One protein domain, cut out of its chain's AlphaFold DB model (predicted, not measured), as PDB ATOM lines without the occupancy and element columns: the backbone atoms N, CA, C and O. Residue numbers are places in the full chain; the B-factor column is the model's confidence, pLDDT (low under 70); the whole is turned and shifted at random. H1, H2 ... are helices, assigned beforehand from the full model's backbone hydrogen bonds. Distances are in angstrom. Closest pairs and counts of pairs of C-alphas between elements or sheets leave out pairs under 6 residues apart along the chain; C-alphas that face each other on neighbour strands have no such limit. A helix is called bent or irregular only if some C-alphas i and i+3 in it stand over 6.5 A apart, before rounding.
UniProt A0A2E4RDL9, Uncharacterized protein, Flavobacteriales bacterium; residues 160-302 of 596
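What this domain is: This is residues 160 to 302 of the 596 residues of an uncharacterized protein of Flavobacteriales bacterium (UniProt A0A2E4RDL9). This is a long, slender rod of helices that run back and forth along one axis: the long helix H3 makes the middle, with H1 and H2 alongside its first part and the pair H4 and H5 alongside its last part and beyond it. The first residues of H1, 160 to 171, stick out at one end. The printed part has 143 residues, with five named helices in the order H1 H2 H3 H4 H5 and no named strand; the class is all helix. The whole is extended, with a radius of gyration of the C-alphas of 24.4 A and spans of 93 by 22 by 19 A.

How they stand to each other: Begin at Lys 160: H1, residues 160 to 192, only just touches H2, residues 196 to 214, with 3 pairs of C-alphas within 8 A, and with its residues 179 to 190 alone. Their closest C-alphas, of Ile 186 and Ala 202, are 7.3 A apart, and they form a hairpin at a shallow tilt of 21 degrees, opposite ways. Next, H2 forms a hairpin with H3, residues 226 to 261, at a shallow tilt of 14 degrees; look at Tyr 199 and Lys 244, their closest C-alphas, at 6.1 A. H1 and H3 are close but not clearly touching. Residues 245 to 260 of H3 touch H4, residues 265 to 278, at 17 degrees, a shallow tilt, opposite ways, the closest C-alphas being those of Gly 256 and Ser 268 at 4.2 A. H4 then touches H5, residues 283 to 301, at a shallow tilt of 31 degrees, opposite ways, closest at the C-alphas of Tyr 272 and Ala 285, 5.1 A apart. The five helices form an up-and-down bundle, each running against the one before it. H1 and H2 are both apart from H4 and H5. In H2, H3, H4 and H5 every O i to N i+4 pair is within hydrogen-bond range; in H1, 26 of 29 are.

Where its parts are: Find C-alpha 160 at (-47.637, -57.003, -60.036); from there H1 runs 49.7 A to Glu 192. It is irregular, but only just: C-alphas 188 and 191 are 6.6 A apart. H2 runs 27.4 A from Ile 196 to Asp 214. Find C-alpha 226 at (-33.535, -44.333, -34.721), where H3 begins its 52.7 A to Asn 261. H4 runs 20.5 A from Phe 265 to Ile 278, and H5 27.3 A from Glu 283 to C-alpha 301 at (-31.601, 8.488, 1.896).

The domain as a whole: The two C-alphas farthest apart, those of Lys 160 and Arg 302, are 93.1 A apart. The printed part has no cut. The link from H2 to H3, 11 residues, is long; the other three are tight. The mean pLDDT of the printed part is 78.7, and the residues under 70 include 160 to 170, 186 to 194 and 216 to 226.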
ATOM      1  N   LYS A 160     -46.760 -58.102 -60.471       55.88
ATOM      2  CA  LYS A 160     -47.637 -57.003 -60.036       55.88
ATOM      3  C   LYS A 160     -47.381 -56.635 -58.570       55.88
ATOM      4  O   LYS A 160     -47.431 -55.459 -58.214       55.88
ATOM      5  N   ARG A 161     -47.022 -57.627 -57.748       55.03
ATOM      6  CA  ARG A 161     -46.661 -57.453 -56.334       55.03
ATOM      7  C   ARG A 161     -45.301 -56.777 -56.157       55.03
ATOM      8  O   ARG A 161     -45.204 -55.836 -55.369       55.03
ATOM      9  N   LYS A 162     -44.310 -57.130 -56.988       54.62
ATOM     10  CA  LYS A 162     -43.002 -56.448 -57.043       54.62
ATOM     11  C   LYS A 162     -43.138 -54.924 -57.180       54.62
ATOM     12  O   LYS A 162     -42.513 -54.178 -56.435       54.62
ATOM     13  N   GLN A 163     -44.019 -54.458 -58.067       58.28
ATOM     14  CA  GLN A 163     -44.222 -53.021 -58.304       58.28
ATOM     15  C   GLN A 163     -44.842 -52.281 -57.107       58.28
ATOM     16  O   GLN A 163     -44.496 -51.129 -56.853       58.28
ATOM     17  N   ILE A 164     -45.753 -52.921 -56.366       57.00
ATOM     18  CA  ILE A 164     -46.403 -52.314 -55.193       57.00
ATOM     19  C   ILE A 164     -45.401 -52.176 -54.041       57.00
ATOM     20  O   ILE A 164     -45.350 -51.130 -53.390       57.00
ATOM     21  N   PHE A 165     -44.573 -53.201 -53.824       54.56
ATOM     22  CA  PHE A 165     -43.569 -53.195 -52.764       54.56
ATOM     23  C   PHE A 165     -42.433 -52.202 -53.047       54.56
ATOM     24  O   PHE A 165     -42.110 -51.382 -52.186       54.56
ATOM     25  N   GLU A 166     -41.892 -52.192 -54.271       61.03
ATOM     26  CA  GLU A 166     -40.857 -51.230 -54.684       61.03
ATOM     27  C   GLU A 166     -41.346 -49.776 -54.537       61.03
ATOM     28  O   GLU A 166     -40.611 -48.922 -54.036       61.03
ATOM     29  N   ALA A 167     -42.609 -49.487 -54.874       65.69
ATOM     30  CA  ALA A 167     -43.191 -48.153 -54.705       65.69
ATOM     31  C   ALA A 167     -43.346 -47.740 -53.227       65.69
ATOM     32  O   ALA A 167     -43.106 -46.579 -52.877       65.69
ATOM     33  N   ALA A 168     -43.729 -48.669 -52.345       60.12
ATOM     34  CA  ALA A 168     -43.851 -48.405 -50.912       60.12
ATOM     35  C   ALA A 168     -42.479 -48.191 -50.249       60.12
ATOM     36  O   ALA A 168     -42.318 -47.243 -49.473       60.12
ATOM     37  N   ALA A 169     -41.482 -49.011 -50.596       59.53
ATOM     38  CA  ALA A 169     -40.107 -48.874 -50.123       59.53
ATOM     39  C   ALA A 169     -39.485 -47.539 -50.569       59.53
ATOM     40  O   ALA A 169     -38.932 -46.807 -49.746       59.53
ATOM     41  N   MET A 170     -39.669 -47.159 -51.839       67.31
ATOM     42  CA  MET A 170     -39.165 -45.894 -52.380       67.31
ATOM     43  C   MET A 170     -39.806 -44.675 -51.696       67.31
ATOM     44  O   MET A 170     -39.106 -43.727 -51.337       67.31
ATOM     45  N   LYS A 171     -41.121 -44.703 -51.430       70.44
ATOM     46  CA  LYS A 171     -41.819 -43.624 -50.705       70.44
ATOM     47  C   LYS A 171     -41.334 -43.483 -49.255       70.44
ATOM     48  O   LYS A 171     -41.254 -42.367 -48.743       70.44
ATOM     49  N   ARG A 172     -40.998 -44.596 -48.591       64.62
ATOM     50  CA  ARG A 172     -40.429 -44.594 -47.229       64.62
ATOM     51  C   ARG A 172     -39.005 -44.035 -47.214       64.62
ATOM     52  O   ARG A 172     -38.736 -43.135 -46.422       64.62
ATOM     53  N   GLN A 173     -38.139 -44.475 -48.132       66.69
ATOM     54  CA  GLN A 173     -36.779 -43.935 -48.275       66.69
ATOM     55  C   GLN A 173     -36.780 -42.425 -48.550       66.69
ATOM     56  O   GLN A 173     -35.997 -41.697 -47.952       66.69
ATOM     57  N   GLN A 174     -37.703 -41.928 -49.382       73.44
ATOM     58  CA  GLN A 174     -37.854 -40.487 -49.624       73.44
ATOM     59  C   GLN A 174     -38.231 -39.705 -48.358       73.44
ATOM     60  O   GLN A 174     -37.701 -38.618 -48.137       73.44
ATOM     61  N   LYS A 175     -39.119 -40.246 -47.510       70.19
ATOM     62  CA  LYS A 175     -39.505 -39.601 -46.242       70.19
ATOM     63  C   LYS A 175     -38.324 -39.538 -45.267       70.19
ATOM     64  O   LYS A 175     -38.130 -38.515 -44.624       70.19
ATOM     65  N   ILE A 176     -37.519 -40.597 -45.204       66.31
ATOM     66  CA  ILE A 176     -36.319 -40.659 -44.356       66.31
ATOM     67  C   ILE A 176     -35.241 -39.689 -44.848       66.31
ATOM     68  O   ILE A 176     -34.721 -38.912 -44.054       66.31
ATOM     69  N   ALA A 177     -34.954 -39.666 -46.153       71.12
ATOM     70  CA  ALA A 177     -33.986 -38.734 -46.730       71.12
ATOM     71  C   ALA A 177     -34.393 -37.264 -46.506       71.12
ATOM     72  O   ALA A 177     -33.542 -36.414 -46.260       71.12
ATOM     73  N   ALA A 178     -35.696 -36.961 -46.537       71.88
ATOM     74  CA  ALA A 178     -36.202 -35.628 -46.213       71.88
ATOM     75  C   ALA A 178     -35.962 -35.249 -44.740       71.88
ATOM     76  O   ALA A 178     -35.559 -34.120 -44.471       71.88
ATOM     77  N   ILE A 179     -36.156 -36.187 -43.803       68.50
ATOM     78  CA  ILE A 179     -35.871 -35.977 -42.372       68.50
ATOM     79  C   ILE A 179     -34.370 -35.756 -42.148       68.50
ATOM     80  O   ILE A 179     -33.991 -34.831 -41.434       68.50
ATOM     81  N   GLN A 180     -33.513 -36.557 -42.792       68.56
ATOM     82  CA  GLN A 180     -32.057 -36.393 -42.718       68.56
ATOM     83  C   GLN A 180     -31.619 -35.009 -43.209       68.56
ATOM     84  O   GLN A 180     -30.884 -34.322 -42.510       68.56
ATOM     85  N   LEU A 181     -32.135 -34.563 -44.357       76.88
ATOM     86  CA  LEU A 181     -31.818 -33.246 -44.909       76.88
ATOM     87  C   LEU A 181     -32.289 -32.098 -43.998       76.88
ATOM     88  O   LEU A 181     -31.595 -31.094 -43.860       76.88
ATOM     89  N   GLN A 182     -33.463 -32.226 -43.371       70.94
ATOM     90  CA  GLN A 182     -33.959 -31.233 -42.410       70.94
ATOM     91  C   GLN A 182     -33.074 -31.162 -41.160       70.94
ATOM     92  O   GLN A 182     -32.710 -30.068 -40.734       70.94
ATOM     93  N   LEU A 183     -32.660 -32.311 -40.622       65.81
ATOM     94  CA  LEU A 183     -31.734 -32.378 -39.489       65.81
ATOM     95  C   LEU A 183     -30.365 -31.778 -39.826       65.81
ATOM     96  O   LEU A 183     -29.839 -30.991 -39.043       65.81
ATOM     97  N   GLU A 184     -29.799 -32.099 -40.992       68.81
ATOM     98  CA  GLU A 184     -28.524 -31.529 -41.449       68.81
ATOM     99  C   GLU A 184     -28.599 -30.007 -41.624       68.81
ATOM    100  O   GLU A 184     -27.662 -29.301 -41.251       68.81
ATOM    101  N   ASN A 185     -29.723 -29.481 -42.112       70.44
ATOM    102  CA  ASN A 185     -29.919 -28.037 -42.225       70.44
ATOM    103  C   ASN A 185     -29.965 -27.348 -40.855       70.44
ATOM    104  O   ASN A 185     -29.296 -26.336 -40.678       70.44
ATOM    105  N   ILE A 186     -30.674 -27.909 -39.870       66.00
ATOM    106  CA  ILE A 186     -30.687 -27.377 -38.492       66.00
ATOM    107  C   ILE A 186     -29.289 -27.450 -37.861       66.00
ATOM    108  O   ILE A 186     -28.858 -26.545 -37.138       66.00
ATOM    109  N   LEU A 187     -28.541 -28.518 -38.154       61.47
ATOM    110  CA  LEU A 187     -27.159 -28.682 -37.697       61.47
ATOM    111  C   LEU A 187     -26.216 -27.626 -38.288       61.47
ATOM    112  O   LEU A 187     -25.285 -27.208 -37.602       61.47
ATOM    113  N   LEU A 188     -26.454 -27.175 -39.521       64.56
ATOM    114  CA  LEU A 188     -25.662 -26.131 -40.177       64.56
ATOM    115  C   LEU A 188     -26.045 -24.717 -39.720       64.56
ATOM    116  O   LEU A 188     -25.168 -23.870 -39.567       64.56
ATOM    117  N   THR A 189     -27.327 -24.448 -39.465       65.69
ATOM    118  CA  THR A 189     -27.802 -23.100 -39.108       65.69
ATOM    119  C   THR A 189     -27.637 -22.765 -37.627       65.69
ATOM    120  O   THR A 189     -27.622 -21.592 -37.262       65.69
ATOM    121  N   THR A 190     -27.447 -23.759 -36.754       60.25
ATOM    122  CA  THR A 190     -27.292 -23.533 -35.303       60.25
ATOM    123  C   THR A 190     -26.077 -22.680 -34.931       60.25
ATOM    124  O   THR A 190     -26.133 -21.951 -33.943       60.25
ATOM    125  N   SER A 191     -25.002 -22.697 -35.728       58.09
ATOM    126  CA  SER A 191     -23.846 -21.804 -35.537       58.09
ATOM    127  C   SER A 191     -24.091 -20.354 -35.968       58.09
ATOM    128  O   SER A 191     -23.264 -19.490 -35.683       58.09
ATOM    129  N   GLU A 192     -25.200 -20.082 -36.656       61.75
ATOM    130  CA  GLU A 192     -25.558 -18.767 -37.201       61.75
ATOM    131  C   GLU A 192     -26.674 -18.073 -36.405       61.75
ATOM    132  O   GLU A 192     -27.087 -16.978 -36.775       61.75
ATOM    133  N   LEU A 193     -27.168 -18.674 -35.315       67.25
ATOM    134  CA  LEU A 193     -28.217 -18.089 -34.473       67.25
ATOM    135  C   LEU A 193     -27.634 -16.959 -33.612       67.25
ATOM    136  O   LEU A 193     -26.677 -17.172 -32.864       67.25
ATOM    137  N   ILE A 194     -28.219 -15.760 -33.707       69.00
ATOM    138  CA  ILE A 194     -27.688 -14.541 -33.067       69.00
ATOM    139  C   ILE A 194     -28.662 -13.986 -32.016       69.00
ATOM    140  O   ILE A 194     -28.233 -13.285 -31.098       69.00
ATOM    141  N   SER A 195     -29.959 -14.305 -32.098       73.50
ATOM    142  CA  SER A 195     -30.984 -13.778 -31.188       73.50
ATOM    143  C   SER A 195     -31.743 -14.855 -30.399       73.50
ATOM    144  O   SER A 195     -31.795 -16.026 -30.767       73.50
ATOM    145  N   ILE A 196     -32.374 -14.439 -29.293       71.69
ATOM    146  CA  ILE A 196     -33.227 -15.302 -28.449       71.69
ATOM    147  C   ILE A 196     -34.416 -15.868 -29.239       71.69
ATOM    148  O   ILE A 196     -34.828 -17.005 -29.007       71.69
ATOM    149  N   GLU A 197     -34.959 -15.085 -30.171       75.94
ATOM    150  CA  GLU A 197     -36.055 -15.500 -31.051       75.94
ATOM    151  C   GLU A 197     -35.602 -16.607 -32.011       75.94
ATOM    152  O   GLU A 197     -36.325 -17.590 -32.176       75.94
ATOM    153  N   ASP A 198     -34.372 -16.518 -32.529       76.12
ATOM    154  CA  ASP A 198     -33.784 -17.550 -33.389       76.12
ATOM    155  C   ASP A 198     -33.600 -18.882 -32.634       76.12
ATOM    156  O   ASP A 198     -33.915 -19.947 -33.163       76.12
ATOM    157  N   TYR A 199     -33.161 -18.839 -31.367       78.38
ATOM    158  CA  TYR A 199     -33.025 -20.051 -30.545       78.38
ATOM    159  C   TYR A 199     -34.372 -20.716 -30.234       78.38
ATOM    160  O   TYR A 199     -34.462 -21.942 -30.255       78.38
ATOM    161  N   ASN A 200     -35.423 -19.933 -29.955       77.31
ATOM    162  CA  ASN A 200     -36.766 -20.487 -29.747       77.31
ATOM    163  C   ASN A 200     -37.290 -21.163 -31.022       77.31
ATOM    164  O   ASN A 200     -37.791 -22.280 -30.944       77.31
ATOM    165  N   GLY A 201     -37.108 -20.530 -32.186       78.69
ATOM    166  CA  GLY A 201     -37.495 -21.118 -33.471       78.69
ATOM    167  C   GLY A 201     -36.792 -22.451 -33.748       78.69
ATOM    168  O   GLY A 201     -37.440 -23.409 -34.163       78.69
ATOM    169  N   ALA A 202     -35.494 -22.548 -33.444       77.25
ATOM    170  CA  ALA A 202     -34.736 -23.790 -33.604       77.25
ATOM    171  C   ALA A 202     -35.221 -24.914 -32.663       77.25
ATOM    172  O   ALA A 202     -35.291 -26.075 -33.069       77.25
ATOM    173  N   LEU A 203     -35.586 -24.591 -31.417       80.06
ATOM    174  CA  LEU A 203     -36.147 -25.560 -30.463       80.06
ATOM    175  C   LEU A 203     -37.538 -26.054 -30.885       80.06
ATOM    176  O   LEU A 203     -37.828 -27.249 -30.776       80.06
ATOM    177  N   ASP A 204     -38.382 -25.158 -31.399       80.69
ATOM    178  CA  ASP A 204     -39.691 -25.516 -31.951       80.69
ATOM    179  C   ASP A 204     -39.537 -26.456 -33.161       80.69
ATOM    180  O   ASP A 204     -40.269 -27.441 -33.287       80.69
ATOM    181  N   GLU A 205     -38.544 -26.207 -34.020       78.69
ATOM    182  CA  GLU A 205     -38.247 -27.048 -35.183       78.69
ATOM    183  C   GLU A 205     -37.738 -28.443 -34.780       78.69
ATOM    184  O   GLU A 205     -38.226 -29.448 -35.304       78.69
ATOM    185  N   ILE A 206     -36.845 -28.537 -33.784       79.50
ATOM    186  CA  ILE A 206     -36.410 -29.825 -33.206       79.50
ATOM    187  C   ILE A 206     -37.602 -30.589 -32.622       79.50
ATOM    188  O   ILE A 206     -37.743 -31.791 -32.857       79.50
ATOM    189  N   THR A 207     -38.492 -29.899 -31.908       80.44
ATOM    190  CA  THR A 207     -39.700 -30.507 -31.332       80.44
ATOM    191  C   THR A 207     -40.611 -31.064 -32.429       80.44
ATOM    192  O   THR A 207     -41.136 -32.172 -32.306       80.44
ATOM    193  N   LEU A 208     -40.762 -30.341 -33.539       79.00
ATOM    194  CA  LEU A 208     -41.552 -30.794 -34.683       79.00
ATOM    195  C   LEU A 208     -40.934 -32.027 -35.362       79.00
ATOM    196  O   LEU A 208     -41.666 -32.945 -35.736       79.00
ATOM    197  N   ILE A 209     -39.605 -32.093 -35.478       73.25
ATOM    198  CA  ILE A 209     -38.904 -33.268 -36.019       73.25
ATOM    199  C   ILE A 209     -39.050 -34.479 -35.095       73.25
ATOM    200  O   ILE A 209     -39.301 -35.582 -35.587       73.25
ATOM    201  N   GLN A 210     -38.973 -34.286 -33.776       77.12
ATOM    202  CA  GLN A 210     -39.192 -35.356 -32.800       77.12
ATOM    203  C   GLN A 210     -40.573 -35.999 -32.987       77.12
ATOM    204  O   GLN A 210     -40.673 -37.218 -33.100       77.12
ATOM    205  N   VAL A 211     -41.627 -35.187 -33.138       77.69
ATOM    206  CA  VAL A 211     -42.992 -35.675 -33.412       77.69
ATOM    207  C   VAL A 211     -43.055 -36.499 -34.703       77.69
ATOM    208  O   VAL A 211     -43.770 -37.501 -34.773       77.69
ATOM    209  N   VAL A 212     -42.315 -36.101 -35.741       72.88
ATOM    210  CA  VAL A 212     -42.261 -36.845 -37.008       72.88
ATOM    211  C   VAL A 212     -41.544 -38.184 -36.834       72.88
ATOM    212  O   VAL A 212     -42.039 -39.183 -37.359       72.88
ATOM    213  N   ILE A 213     -40.428 -38.229 -36.105       71.31
ATOM    214  CA  ILE A 213     -39.676 -39.463 -35.829       71.31
ATOM    215  C   ILE A 213     -40.518 -40.439 -35.005       71.31
ATOM    216  O   ILE A 213     -40.632 -41.604 -35.381       71.31
ATOM    217  N   ASP A 214     -41.197 -39.950 -33.968       71.50
ATOM    218  CA  ASP A 214     -42.062 -40.766 -33.108       71.50
ATOM    219  C   ASP A 214     -43.283 -41.334 -33.863       71.50
ATOM    220  O   ASP A 214     -43.895 -42.305 -33.425       71.50
ATOM    221  N   SER A 215     -43.633 -40.762 -35.024       70.44
ATOM    222  CA  SER A 215     -44.722 -41.240 -35.894       70.44
ATOM    223  C   SER A 215     -44.325 -42.360 -36.870       70.44
ATOM    224  O   SER A 215     -45.163 -42.816 -37.653       70.44
ATOM    225  N   ILE A 216     -43.054 -42.776 -36.896       67.56
ATOM    226  CA  ILE A 216     -42.564 -43.838 -37.783       67.56
ATOM    227  C   ILE A 216     -42.817 -45.200 -37.116       67.56
ATOM    228  O   ILE A 216     -42.212 -45.517 -36.097       67.56
ATOM    229  N   GLU A 217     -43.713 -46.012 -37.689       59.19
ATOM    230  CA  GLU A 217     -43.997 -47.376 -37.208       59.19
ATOM    231  C   GLU A 217     -42.739 -48.269 -37.283       59.19
ATOM    232  O   GLU A 217     -42.090 -48.362 -38.326       59.19
ATOM    233  N   ILE A 218     -42.410 -48.924 -36.162       56.03
ATOM    234  CA  ILE A 218     -41.134 -49.624 -35.904       56.03
ATOM    235  C   ILE A 218     -41.026 -50.984 -36.628       56.03
ATOM    236  O   ILE A 218     -39.935 -51.540 -36.733       56.03
ATOM    237  N   ASP A 219     -42.116 -51.510 -37.191       51.06
ATOM    238  CA  ASP A 219     -42.224 -52.925 -37.586       51.06
ATOM    239  C   ASP A 219     -41.294 -53.394 -38.728       51.06
ATOM    240  O   ASP A 219     -41.219 -54.591 -38.986       51.06
ATOM    241  N   TYR A 220     -40.546 -52.512 -39.400       51.81
ATOM    242  CA  TYR A 220     -39.591 -52.883 -40.459       51.81
ATOM    243  C   TYR A 220     -38.383 -51.936 -40.481       51.81
ATOM    244  O   TYR A 220     -38.327 -51.007 -41.291       51.81
ATOM    245  N   LEU A 221     -37.385 -52.165 -39.625       51.34
ATOM    246  CA  LEU A 221     -36.125 -51.410 -39.655       51.34
ATOM    247  C   LEU A 221     -34.929 -52.360 -39.634       51.34
ATOM    248  O   LEU A 221     -34.415 -52.725 -38.584       51.34
ATOM    249  N   GLY A 222     -34.492 -52.760 -40.827       49.62
ATOM    250  CA  GLY A 222     -33.281 -53.559 -41.004       49.62
ATOM    251  C   GLY A 222     -31.972 -52.763 -40.968       49.62
ATOM    252  O   GLY A 222     -30.931 -53.382 -40.808       49.62
ATOM    253  N   GLU A 223     -31.973 -51.429 -41.110       55.03
ATOM    254  CA  GLU A 223     -30.710 -50.673 -41.285       55.03
ATOM    255  C   GLU A 223     -30.700 -49.225 -40.742       55.03
ATOM    256  O   GLU A 223     -29.720 -48.513 -40.946       55.03
ATOM    257  N   ILE A 224     -31.746 -48.747 -40.053       58.84
ATOM    258  CA  ILE A 224     -31.796 -47.349 -39.573       58.84
ATOM    259  C   ILE A 224     -31.826 -47.304 -38.047       58.84
ATOM    260  O   ILE A 224     -32.776 -47.766 -37.418       58.84
ATOM    261  N   ASP A 225     -30.790 -46.692 -37.478       68.56
ATOM    262  CA  ASP A 225     -30.610 -46.475 -36.046       68.56
ATOM    263  C   ASP A 225     -31.395 -45.230 -35.587       68.56
ATOM    264  O   ASP A 225     -30.896 -44.104 -35.587       68.56
ATOM    265  N   ILE A 226     -32.679 -45.410 -35.259       69.88
ATOM    266  CA  ILE A 226     -33.535 -44.333 -34.721       69.88
ATOM    267  C   ILE A 226     -32.975 -43.787 -33.398       69.88
ATOM    268  O   ILE A 226     -33.077 -42.586 -33.132       69.88
ATOM    269  N   GLU A 227     -32.349 -44.648 -32.595       74.44
ATOM    270  CA  GLU A 227     -31.773 -44.297 -31.296       74.44
ATOM    271  C   GLU A 227     -30.621 -43.287 -31.449       74.44
ATOM    272  O   GLU A 227     -30.534 -42.316 -30.687       74.44
ATOM    273  N   TYR A 228     -29.803 -43.431 -32.499       80.00
ATOM    274  CA  TYR A 228     -28.779 -42.450 -32.872       80.00
ATOM    275  C   TYR A 228     -29.369 -41.048 -33.103       80.00
ATOM    276  O   TYR A 228     -28.884 -40.065 -32.533       80.00
ATOM    277  N   TYR A 229     -30.440 -40.939 -33.894       72.19
ATOM    278  CA  TYR A 229     -31.051 -39.645 -34.219       72.19
ATOM    279  C   TYR A 229     -31.740 -39.000 -33.013       72.19
ATOM    280  O   TYR A 229     -31.609 -37.792 -32.813       72.19
ATOM    281  N   GLN A 230     -32.413 -39.789 -32.174       76.19
ATOM    282  CA  GLN A 230     -32.999 -39.298 -30.922       76.19
ATOM    283  C   GLN A 230     -31.922 -38.748 -29.978       76.19
ATOM    284  O   GLN A 230     -32.051 -37.636 -29.462       76.19
ATOM    285  N   THR A 231     -30.815 -39.474 -29.815       81.44
ATOM    286  CA  THR A 231     -29.684 -39.038 -28.981       81.44
ATOM    287  C   THR A 231     -29.060 -37.744 -29.508       81.44
ATOM    288  O   THR A 231     -28.773 -36.823 -28.739       81.44
ATOM    289  N   MET A 232     -28.886 -37.639 -30.828       78.44
ATOM    290  CA  MET A 232     -28.349 -36.442 -31.473       78.44
ATOM    291  C   MET A 232     -29.261 -35.220 -31.279       78.44
ATOM    292  O   MET A 232     -28.758 -34.142 -30.963       78.44
ATOM    293  N   MET A 233     -30.584 -35.377 -31.405       77.88
ATOM    294  CA  MET A 233     -31.544 -34.286 -31.177       77.88
ATOM    295  C   MET A 233     -31.538 -33.802 -29.730       77.88
ATOM    296  O   MET A 233     -31.489 -32.597 -29.500       77.88
ATOM    297  N   VAL A 234     -31.528 -34.713 -28.752       82.06
ATOM    298  CA  VAL A 234     -31.443 -34.344 -27.329       82.06
ATOM    299  C   VAL A 234     -30.146 -33.588 -27.050       82.06
ATOM    300  O   VAL A 234     -30.168 -32.532 -26.418       82.06
ATOM    301  N   SER A 235     -29.019 -34.091 -27.562       82.88
ATOM    302  CA  SER A 235     -27.723 -33.417 -27.442       82.88
ATOM    303  C   SER A 235     -27.774 -31.996 -28.015       82.88
ATOM    304  O   SER A 235     -27.359 -31.044 -27.354       82.88
ATOM    305  N   LYS A 236     -28.357 -31.825 -29.208       80.31
ATOM    306  CA  LYS A 236     -28.423 -30.518 -29.866       80.31
ATOM    307  C   LYS A 236     -29.422 -29.565 -29.218       80.31
ATOM    308  O   LYS A 236     -29.126 -28.383 -29.089       80.31
ATOM    309  N   SER A 237     -30.558 -30.071 -28.746       81.56
ATOM    310  CA  SER A 237     -31.511 -29.298 -27.949       81.56
ATOM    311  C   SER A 237     -30.846 -28.747 -26.686       81.56
ATOM    312  O   SER A 237     -31.032 -27.577 -26.368       81.56
ATOM    313  N   ASN A 238     -30.031 -29.558 -26.003       84.62
ATOM    314  CA  ASN A 238     -29.274 -29.112 -24.831       84.62
ATOM    315  C   ASN A 238     -28.231 -28.045 -25.195       84.62
ATOM    316  O   ASN A 238     -28.069 -27.078 -24.458       84.62
ATOM    317  N   GLU A 239     -27.542 -28.192 -26.332       83.81
ATOM    318  CA  GLU A 239     -26.594 -27.184 -26.826       83.81
ATOM    319  C   GLU A 239     -27.290 -25.850 -27.145       83.81
ATOM    320  O   GLU A 239     -26.804 -24.793 -26.748       83.81
ATOM    321  N   ILE A 240     -28.447 -25.883 -27.813       82.38
ATOM    322  CA  ILE A 240     -29.228 -24.681 -28.139       82.38
ATOM    323  C   ILE A 240     -29.757 -24.007 -26.871       82.38
ATOM    324  O   ILE A 240     -29.668 -22.785 -26.756       82.38
ATOM    325  N   GLU A 241     -30.274 -24.774 -25.909       84.50
ATOM    326  CA  GLU A 241     -30.705 -24.230 -24.613       84.50
ATOM    327  C   GLU A 241     -29.538 -23.584 -23.856       84.50
ATOM    328  O   GLU A 241     -29.685 -22.499 -23.288       84.50
ATOM    329  N   GLU A 242     -28.347 -24.183 -23.908       86.31
ATOM    330  CA  GLU A 242     -27.147 -23.604 -23.304       86.31
ATOM    331  C   GLU A 242     -26.722 -22.299 -23.998       86.31
ATOM    332  O   GLU A 242     -26.442 -21.300 -23.331       86.31
ATOM    333  N   LEU A 243     -26.736 -22.252 -25.334       83.94
ATOM    334  CA  LEU A 243     -26.436 -21.034 -26.097       83.94
ATOM    335  C   LEU A 243     -27.458 -19.924 -25.830       83.94
ATOM    336  O   LEU A 243     -27.084 -18.770 -25.601       83.94
ATOM    337  N   LYS A 244     -28.746 -20.271 -25.783       87.00
ATOM    338  CA  LYS A 244     -29.833 -19.362 -25.411       87.00
ATOM    339  C   LYS A 244     -29.634 -18.810 -24.004       87.00
ATOM    340  O   LYS A 244     -29.798 -17.604 -23.796       87.00
ATOM    341  N   ARG A 245     -29.244 -19.658 -23.047       89.19
ATOM    342  CA  ARG A 245     -28.915 -19.257 -21.674       89.19
ATOM    343  C   ARG A 245     -27.783 -18.230 -21.659       89.19
ATOM    344  O   ARG A 245     -27.957 -17.152 -21.091       89.19
ATOM    345  N   ILE A 246     -26.668 -18.523 -22.333       88.62
ATOM    346  CA  ILE A 246     -25.500 -17.633 -22.433       88.62
ATOM    347  C   ILE A 246     -25.881 -16.292 -23.077       88.62
ATOM    348  O   ILE A 246     -25.562 -15.233 -22.533       88.62
ATOM    349  N   SER A 247     -26.603 -16.320 -24.200       86.25
ATOM    350  CA  SER A 247     -27.045 -15.116 -24.916       86.25
ATOM    351  C   SER A 247     -27.980 -14.251 -24.064       86.25
ATOM    352  O   SER A 247     -27.811 -13.034 -23.973       86.25
ATOM    353  N   THR A 248     -28.913 -14.875 -23.339       88.31
ATOM    354  CA  THR A 248     -29.838 -14.166 -22.441       88.31
ATOM    355  C   THR A 248     -29.103 -13.503 -21.272       88.31
ATOM    356  O   THR A 248     -29.405 -12.360 -20.920       88.31
ATOM    357  N   ILE A 249     -28.105 -14.179 -20.689       92.56
ATOM    358  CA  ILE A 249     -27.234 -13.592 -19.659       92.56
ATOM    359  C   ILE A 249     -26.492 -12.377 -20.226       92.56
ATOM    360  O   ILE A 249     -26.531 -11.306 -19.618       92.56
ATOM    361  N   ALA A 250     -25.860 -12.512 -21.395       91.50
ATOM    362  CA  ALA A 250     -25.120 -11.424 -22.034       91.50
ATOM    363  C   ALA A 250     -26.013 -10.201 -22.306       91.50
ATOM    364  O   ALA A 250     -25.626  -9.074 -21.992       91.50
ATOM    365  N   PHE A 251     -27.234 -10.422 -22.804       92.12
ATOM    366  CA  PHE A 251     -28.223  -9.368 -23.025       92.12
ATOM    367  C   PHE A 251     -28.552  -8.594 -21.740       92.12
ATOM    368  O   PHE A 251     -28.507  -7.361 -21.726       92.12
ATOM    369  N   TYR A 252     -28.860  -9.291 -20.641       95.31
ATOM    370  CA  TYR A 252     -29.194  -8.624 -19.380       95.31
ATOM    371  C   TYR A 252     -27.991  -7.942 -18.720       95.31
ATOM    372  O   TYR A 252     -28.166  -6.887 -18.108       95.31
ATOM    373  N   LEU A 253     -26.776  -8.481 -18.874       94.75
ATOM    374  CA  LEU A 253     -25.546  -7.818 -18.425       94.75
ATOM    375  C   LEU A 253     -25.298  -6.503 -19.180       94.75
ATOM    376  O   LEU A 253     -24.939  -5.498 -18.555       94.75
ATOM    377  N   ASP A 254     -25.515  -6.482 -20.497       94.62
ATOM    378  CA  ASP A 254     -25.370  -5.274 -21.316       94.62
ATOM    379  C   ASP A 254     -26.436  -4.225 -20.965       94.62
ATOM    380  O   ASP A 254     -26.110  -3.074 -20.671       94.62
ATOM    381  N   GLN A 255     -27.706  -4.631 -20.861       94.25
ATOM    382  CA  GLN A 255     -28.790  -3.762 -20.382       94.25
ATOM    383  C   GLN A 255     -28.492  -3.185 -18.992       94.25
ATOM    384  O   GLN A 255     -28.606  -1.975 -18.786       94.25
ATOM    385  N   GLY A 256     -28.058  -4.030 -18.050       95.00
ATOM    386  CA  GLY A 256     -27.677  -3.616 -16.699       95.00
ATOM    387  C   GLY A 256     -26.576  -2.555 -16.708       95.00
ATOM    388  O   GLY A 256     -26.696  -1.534 -16.023       95.00
ATOM    389  N   SER A 257     -25.559  -2.740 -17.551       94.19
ATOM    390  CA  SER A 257     -24.441  -1.802 -17.716       94.19
ATOM    391  C   SER A 257     -24.882  -0.485 -18.367       94.19
ATOM    392  O   SER A 257     -24.505   0.596 -17.912       94.19
ATOM    393  N   ASN A 258     -25.741  -0.549 -19.384       93.75
ATOM    394  CA  ASN A 258     -26.298   0.629 -20.050       93.75
ATOM    395  C   ASN A 258     -27.165   1.466 -19.100       93.75
ATOM    396  O   ASN A 258     -27.025   2.690 -19.050       93.75
ATOM    397  N   TYR A 259     -28.018   0.829 -18.290       95.44
ATOM    398  CA  TYR A 259     -28.800   1.530 -17.269       95.44
ATOM    399  C   TYR A 259     -27.928   2.129 -16.166       95.44
ATOM    400  O   TYR A 259     -28.216   3.242 -15.724       95.44
ATOM    401  N   TYR A 260     -26.865   1.432 -15.752       92.06
ATOM    402  CA  TYR A 260     -25.897   1.939 -14.778       92.06
ATOM    403  C   TYR A 260     -25.250   3.241 -15.268       92.06
ATOM    404  O   TYR A 260     -25.281   4.253 -14.570       92.06
ATOM    405  N   ASN A 261     -24.740   3.241 -16.503       89.88
ATOM    406  CA  ASN A 261     -24.102   4.411 -17.115       89.88
ATOM    407  C   ASN A 261     -25.076   5.578 -17.336       89.88
ATOM    408  O   ASN A 261     -24.665   6.734 -17.329       89.88
ATOM    409  N   ALA A 262     -26.364   5.283 -17.517       88.25
ATOM    410  CA  ALA A 262     -27.428   6.276 -17.630       88.25
ATOM    411  C   ALA A 262     -28.002   6.732 -16.270       88.25
ATOM    412  O   ALA A 262     -29.045   7.387 -16.254       88.25
ATOM    413  N   GLU A 263     -27.382   6.349 -15.146       86.88
ATOM    414  CA  GLU A 263     -27.816   6.649 -13.768       86.88
ATOM    415  C   GLU A 263     -29.232   6.136 -13.416       86.88
ATOM    416  O   GLU A 263     -29.870   6.581 -12.458       86.88
ATOM    417  N   LYS A 264     -29.746   5.148 -14.160       90.88
ATOM    418  CA  LYS A 264     -31.042   4.492 -13.906       90.88
ATOM    419  C   LYS A 264     -30.855   3.280 -12.992       90.88
ATOM    420  O   LYS A 264     -31.117   2.143 -13.381       90.88
ATOM    421  N   PHE A 265     -30.393   3.527 -11.766       90.94
ATOM    422  CA  PHE A 265     -29.896   2.485 -10.856       90.94
ATOM    423  C   PHE A 265     -30.908   1.377 -10.527       90.94
ATOM    424  O   PHE A 265     -30.515   0.218 -10.474       90.94
ATOM    425  N   GLN A 266     -32.204   1.688 -10.388       92.56
ATOM    426  CA  GLN A 266     -33.216   0.651 -10.137       92.56
ATOM    427  C   GLN A 266     -33.369  -0.304 -11.332       92.56
ATOM    428  O   GLN A 266     -33.354  -1.514 -11.154       92.56
ATOM    429  N   LEU A 267     -33.432   0.223 -12.560       93.06
ATOM    430  CA  LEU A 267     -33.530  -0.608 -13.768       93.06
ATOM    431  C   LEU A 267     -32.258  -1.435 -14.004       93.06
ATOM    432  O   LEU A 267     -32.324  -2.557 -14.510       93.06
ATOM    433  N   SER A 268     -31.099  -0.881 -13.633       95.69
ATOM    434  CA  SER A 268     -29.830  -1.610 -13.645       95.69
ATOM    435  C   SER A 268     -29.860  -2.776 -12.651       95.69
ATOM    436  O   SER A 268     -29.550  -3.903 -13.039       95.69
ATOM    437  N   LEU A 269     -30.330  -2.541 -11.417       95.06
ATOM    438  CA  LEU A 269     -30.468  -3.571 -10.383       95.06
ATOM    439  C   LEU A 269     -31.395  -4.699 -10.848       95.06
ATOM    440  O   LEU A 269     -30.999  -5.863 -10.820       95.06
ATOM    441  N   ASP A 270     -32.581  -4.348 -11.348       95.25
ATOM    442  CA  ASP A 270     -33.562  -5.312 -11.852       95.25
ATOM    443  C   ASP A 270     -32.971  -6.167 -12.995       95.25
ATOM    444  O   ASP A 270     -33.246  -7.363 -13.095       95.25
ATOM    445  N   SER A 271     -32.131  -5.577 -13.857       96.31
ATOM    446  CA  SER A 271     -31.477  -6.293 -14.966       96.31
ATOM    447  C   SER A 271     -30.436  -7.301 -14.473       96.31
ATOM    448  O   SER A 271     -30.434  -8.443 -14.930       96.31
ATOM    449  N   TYR A 272     -29.594  -6.938 -13.499       96.75
ATOM    450  CA  TYR A 272     -28.637  -7.883 -12.909       96.75
ATOM    451  C   TYR A 272     -29.322  -8.964 -12.062       96.75
ATOM    452  O   TYR A 272     -28.884 -10.112 -12.066       96.75
ATOM    453  N   GLN A 273     -30.436  -8.656 -11.393       95.56
ATOM    454  CA  GLN A 273     -31.234  -9.670 -10.695       95.56
ATOM    455  C   GLN A 273     -31.808 -10.709 -11.665       95.56
ATOM    456  O   GLN A 273     -31.800 -11.898 -11.350       95.56
ATOM    457  N   LYS A 274     -32.228 -10.302 -12.872       96.12
ATOM    458  CA  LYS A 274     -32.643 -11.247 -13.925       96.12
ATOM    459  C   LYS A 274     -31.514 -12.184 -14.357       96.12
ATOM    460  O   LYS A 274     -31.797 -13.343 -14.640       96.12
ATOM    461  N   VAL A 275     -30.256 -11.730 -14.356       95.88
ATOM    462  CA  VAL A 275     -29.099 -12.619 -14.581       95.88
ATOM    463  C   VAL A 275     -29.026 -13.688 -13.492       95.88
ATOM    464  O   VAL A 275     -28.906 -14.859 -13.826       95.88
ATOM    465  N   LEU A 276     -29.183 -13.323 -12.213       93.38
ATOM    466  CA  LEU A 276     -29.125 -14.285 -11.099       93.38
ATOM    467  C   LEU A 276     -30.293 -15.277 -11.048       93.38
ATOM    468  O   LEU A 276     -30.153 -16.347 -10.461       93.38
ATOM    469  N   VAL A 277     -31.431 -14.953 -11.670       94.88
ATOM    470  CA  VAL A 277     -32.531 -15.915 -11.873       94.88
ATOM    471  C   VAL A 277     -32.128 -17.016 -12.864       94.88
ATOM    472  O   VAL A 277     -32.593 -18.145 -12.732       94.88
ATOM    473  N   ILE A 278     -31.264 -16.703 -13.835       93.12
ATOM    474  CA  ILE A 278     -30.793 -17.637 -14.872       93.12
ATOM    475  C   ILE A 278     -29.526 -18.379 -14.417       93.12
ATOM    476  O   ILE A 278     -29.413 -19.590 -14.602       93.12
ATOM    477  N   ASP A 279     -28.581 -17.662 -13.811       93.25
ATOM    478  CA  ASP A 279     -27.331 -18.174 -13.250       93.25
ATOM    479  C   ASP A 279     -27.065 -17.515 -11.891       93.25
ATOM    480  O   ASP A 279     -26.513 -16.415 -11.795       93.25
ATOM    481  N   SER A 280     -27.430 -18.219 -10.820       93.25
ATOM    482  CA  SER A 280     -27.281 -17.741  -9.442       93.25
ATOM    483  C   SER A 280     -25.829 -17.527  -9.006       93.25
ATOM    484  O   SER A 280     -25.594 -16.940  -7.952       93.25
ATOM    485  N   THR A 281     -24.856 -18.038  -9.766       93.69
ATOM    486  CA  THR A 281     -23.423 -17.960  -9.446       93.69
ATOM    487  C   THR A 281     -22.679 -16.889 -10.238       93.69
ATOM    488  O   THR A 281     -21.468 -16.748 -10.078       93.69
ATOM    489  N   ASN A 282     -23.382 -16.100 -11.055       96.06
ATOM    490  CA  ASN A 282     -22.760 -15.086 -11.894       96.06
ATOM    491  C   ASN A 282     -22.079 -13.982 -11.058       96.06
ATOM    492  O   ASN A 282     -22.735 -13.096 -10.503       96.06
ATOM    493  N   GLU A 283     -20.745 -14.011 -10.996       94.44
ATOM    494  CA  GLU A 283     -19.953 -13.090 -10.168       94.44
ATOM    495  C   GLU A 283     -20.144 -11.618 -10.560       94.44
ATOM    496  O   GLU A 283     -20.219 -10.749  -9.689       94.44
ATOM    497  N   ILE A 284     -20.261 -11.330 -11.861       93.88
ATOM    498  CA  ILE A 284     -20.424  -9.960 -12.369       93.88
ATOM    499  C   ILE A 284     -21.728  -9.362 -11.838       93.88
ATOM    500  O   ILE A 284     -21.724  -8.252 -11.299       93.88
ATOM    501  N   ALA A 285     -22.833 -10.103 -11.957       94.44
ATOM    502  CA  ALA A 285     -24.133  -9.667 -11.462       94.44
ATOM    503  C   ALA A 285     -24.141  -9.517  -9.932       94.44
ATOM    504  O   ALA A 285     -24.623  -8.501  -9.435       94.44
ATOM    505  N   LEU A 286     -23.550 -10.462  -9.187       93.88
ATOM    506  CA  LEU A 286     -23.449 -10.389  -7.721       93.88
ATOM    507  C   LEU A 286     -22.715  -9.127  -7.248       93.88
ATOM    508  O   LEU A 286     -23.228  -8.395  -6.400       93.88
ATOM    509  N   ILE A 287     -21.539  -8.840  -7.818       93.75
ATOM    510  CA  ILE A 287     -20.750  -7.647  -7.472       93.75
ATOM    511  C   ILE A 287     -21.540  -6.375  -7.786       93.75
ATOM    512  O   ILE A 287     -21.591  -5.453  -6.967       93.75
ATOM    513  N   LYS A 288     -22.180  -6.326  -8.960       93.94
ATOM    514  CA  LYS A 288     -22.939  -5.150  -9.397       93.94
ATOM    515  C   LYS A 288     -24.187  -4.901  -8.561       93.94
ATOM    516  O   LYS A 288     -24.486  -3.744  -8.284       93.94
ATOM    517  N   ILE A 289     -24.879  -5.949  -8.121       93.88
ATOM    518  CA  ILE A 289     -26.035  -5.832  -7.226       93.88
ATOM    519  C   ILE A 289     -25.626  -5.188  -5.899       93.88
ATOM    520  O   ILE A 289     -26.254  -4.212  -5.504       93.88
ATOM    521  N   ILE A 290     -24.545  -5.650  -5.261       92.19
ATOM    522  CA  ILE A 290     -24.060  -5.071  -3.994       92.19
ATOM    523  C   ILE A 290     -23.725  -3.582  -4.171       92.19
ATOM    524  O   ILE A 290     -24.144  -2.741  -3.375       92.19
ATOM    525  N   GLU A 291     -23.004  -3.235  -5.243       91.25
ATOM    526  CA  GLU A 291     -22.672  -1.843  -5.566       91.25
ATOM    527  C   GLU A 291     -23.936  -0.981  -5.755       91.25
ATOM    528  O   GLU A 291     -24.034   0.121  -5.206       91.25
ATOM    529  N   LEU A 292     -24.921  -1.488  -6.503       91.25
ATOM    530  CA  LEU A 292     -26.180  -0.802  -6.787       91.25
ATOM    531  C   LEU A 292     -27.066  -0.644  -5.556       91.25
ATOM    532  O   LEU A 292     -27.658   0.418  -5.386       91.25
ATOM    533  N   GLU A 293     -27.149  -1.650  -4.690       90.56
ATOM    534  CA  GLU A 293     -27.890  -1.571  -3.428       90.56
ATOM    535  C   GLU A 293     -27.311  -0.483  -2.521       90.56
ATOM    536  O   GLU A 293     -28.055   0.319  -1.950       90.56
ATOM    537  N   GLU A 294     -25.982  -0.373  -2.445       86.69
ATOM    538  CA  GLU A 294     -25.329   0.713  -1.715       86.69
ATOM    539  C   GLU A 294     -25.622   2.087  -2.337       86.69
ATOM    540  O   GLU A 294     -25.895   3.045  -1.607       86.69
ATOM    541  N   ILE A 295     -25.582   2.206  -3.671       85.88
ATOM    542  CA  ILE A 295     -25.912   3.455  -4.379       85.88
ATOM    543  C   ILE A 295     -27.375   3.835  -4.147       85.88
ATOM    544  O   ILE A 295     -27.652   4.973  -3.771       85.88
ATOM    545  N   LEU A 296     -28.312   2.903  -4.320       86.31
ATOM    546  CA  LEU A 296     -29.740   3.129  -4.109       86.31
ATOM    547  C   LEU A 296     -30.033   3.501  -2.659       86.31
ATOM    548  O   LEU A 296     -30.826   4.404  -2.414       86.31
ATOM    549  N   ASN A 297     -29.347   2.892  -1.692       85.38
ATOM    550  CA  ASN A 297     -29.457   3.284  -0.291       85.38
ATOM    551  C   ASN A 297     -29.007   4.738  -0.062       85.38
ATOM    552  O   ASN A 297     -29.648   5.467   0.694       85.38
ATOM    553  N   ILE A 298     -27.943   5.195  -0.736       80.06
ATOM    554  CA  ILE A 298     -27.514   6.603  -0.694       80.06
ATOM    555  C   ILE A 298     -28.551   7.497  -1.381       80.06
ATOM    556  O   ILE A 298     -28.956   8.499  -0.803       80.06
ATOM    557  N   VAL A 299     -29.011   7.140  -2.583       78.44
ATOM    558  CA  VAL A 299     -29.964   7.940  -3.372       78.44
ATOM    559  C   VAL A 299     -31.318   8.062  -2.678       78.44
ATOM    560  O   VAL A 299     -31.891   9.146  -2.669       78.44
ATOM    561  N   ASN A 300     -31.808   6.997  -2.050       79.81
ATOM    562  CA  ASN A 300     -33.080   7.002  -1.327       79.81
ATOM    563  C   ASN A 300     -32.984   7.776  -0.008       79.81
ATOM    564  O   ASN A 300     -33.948   8.411   0.405       79.81
ATOM    565  N   ASN A 301     -31.813   7.775   0.637       75.88
ATOM    566  CA  ASN A 301     -31.601   8.488   1.896       75.88
ATOM    567  C   ASN A 301     -30.971   9.878   1.731       75.88
ATOM    568  O   ASN A 301     -30.753  10.552   2.735       75.88
ATOM    569  N   ARG A 302     -30.684  10.347   0.510       69.75
ATOM    570  CA  ARG A 302     -30.004  11.639   0.283       69.75
ATOM    571  C   ARG A 302     -30.813  12.858   0.728       69.75
ATOM    572  O   ARG A 302     -30.234  13.928   0.883       69.75
TER     573      ARG A 302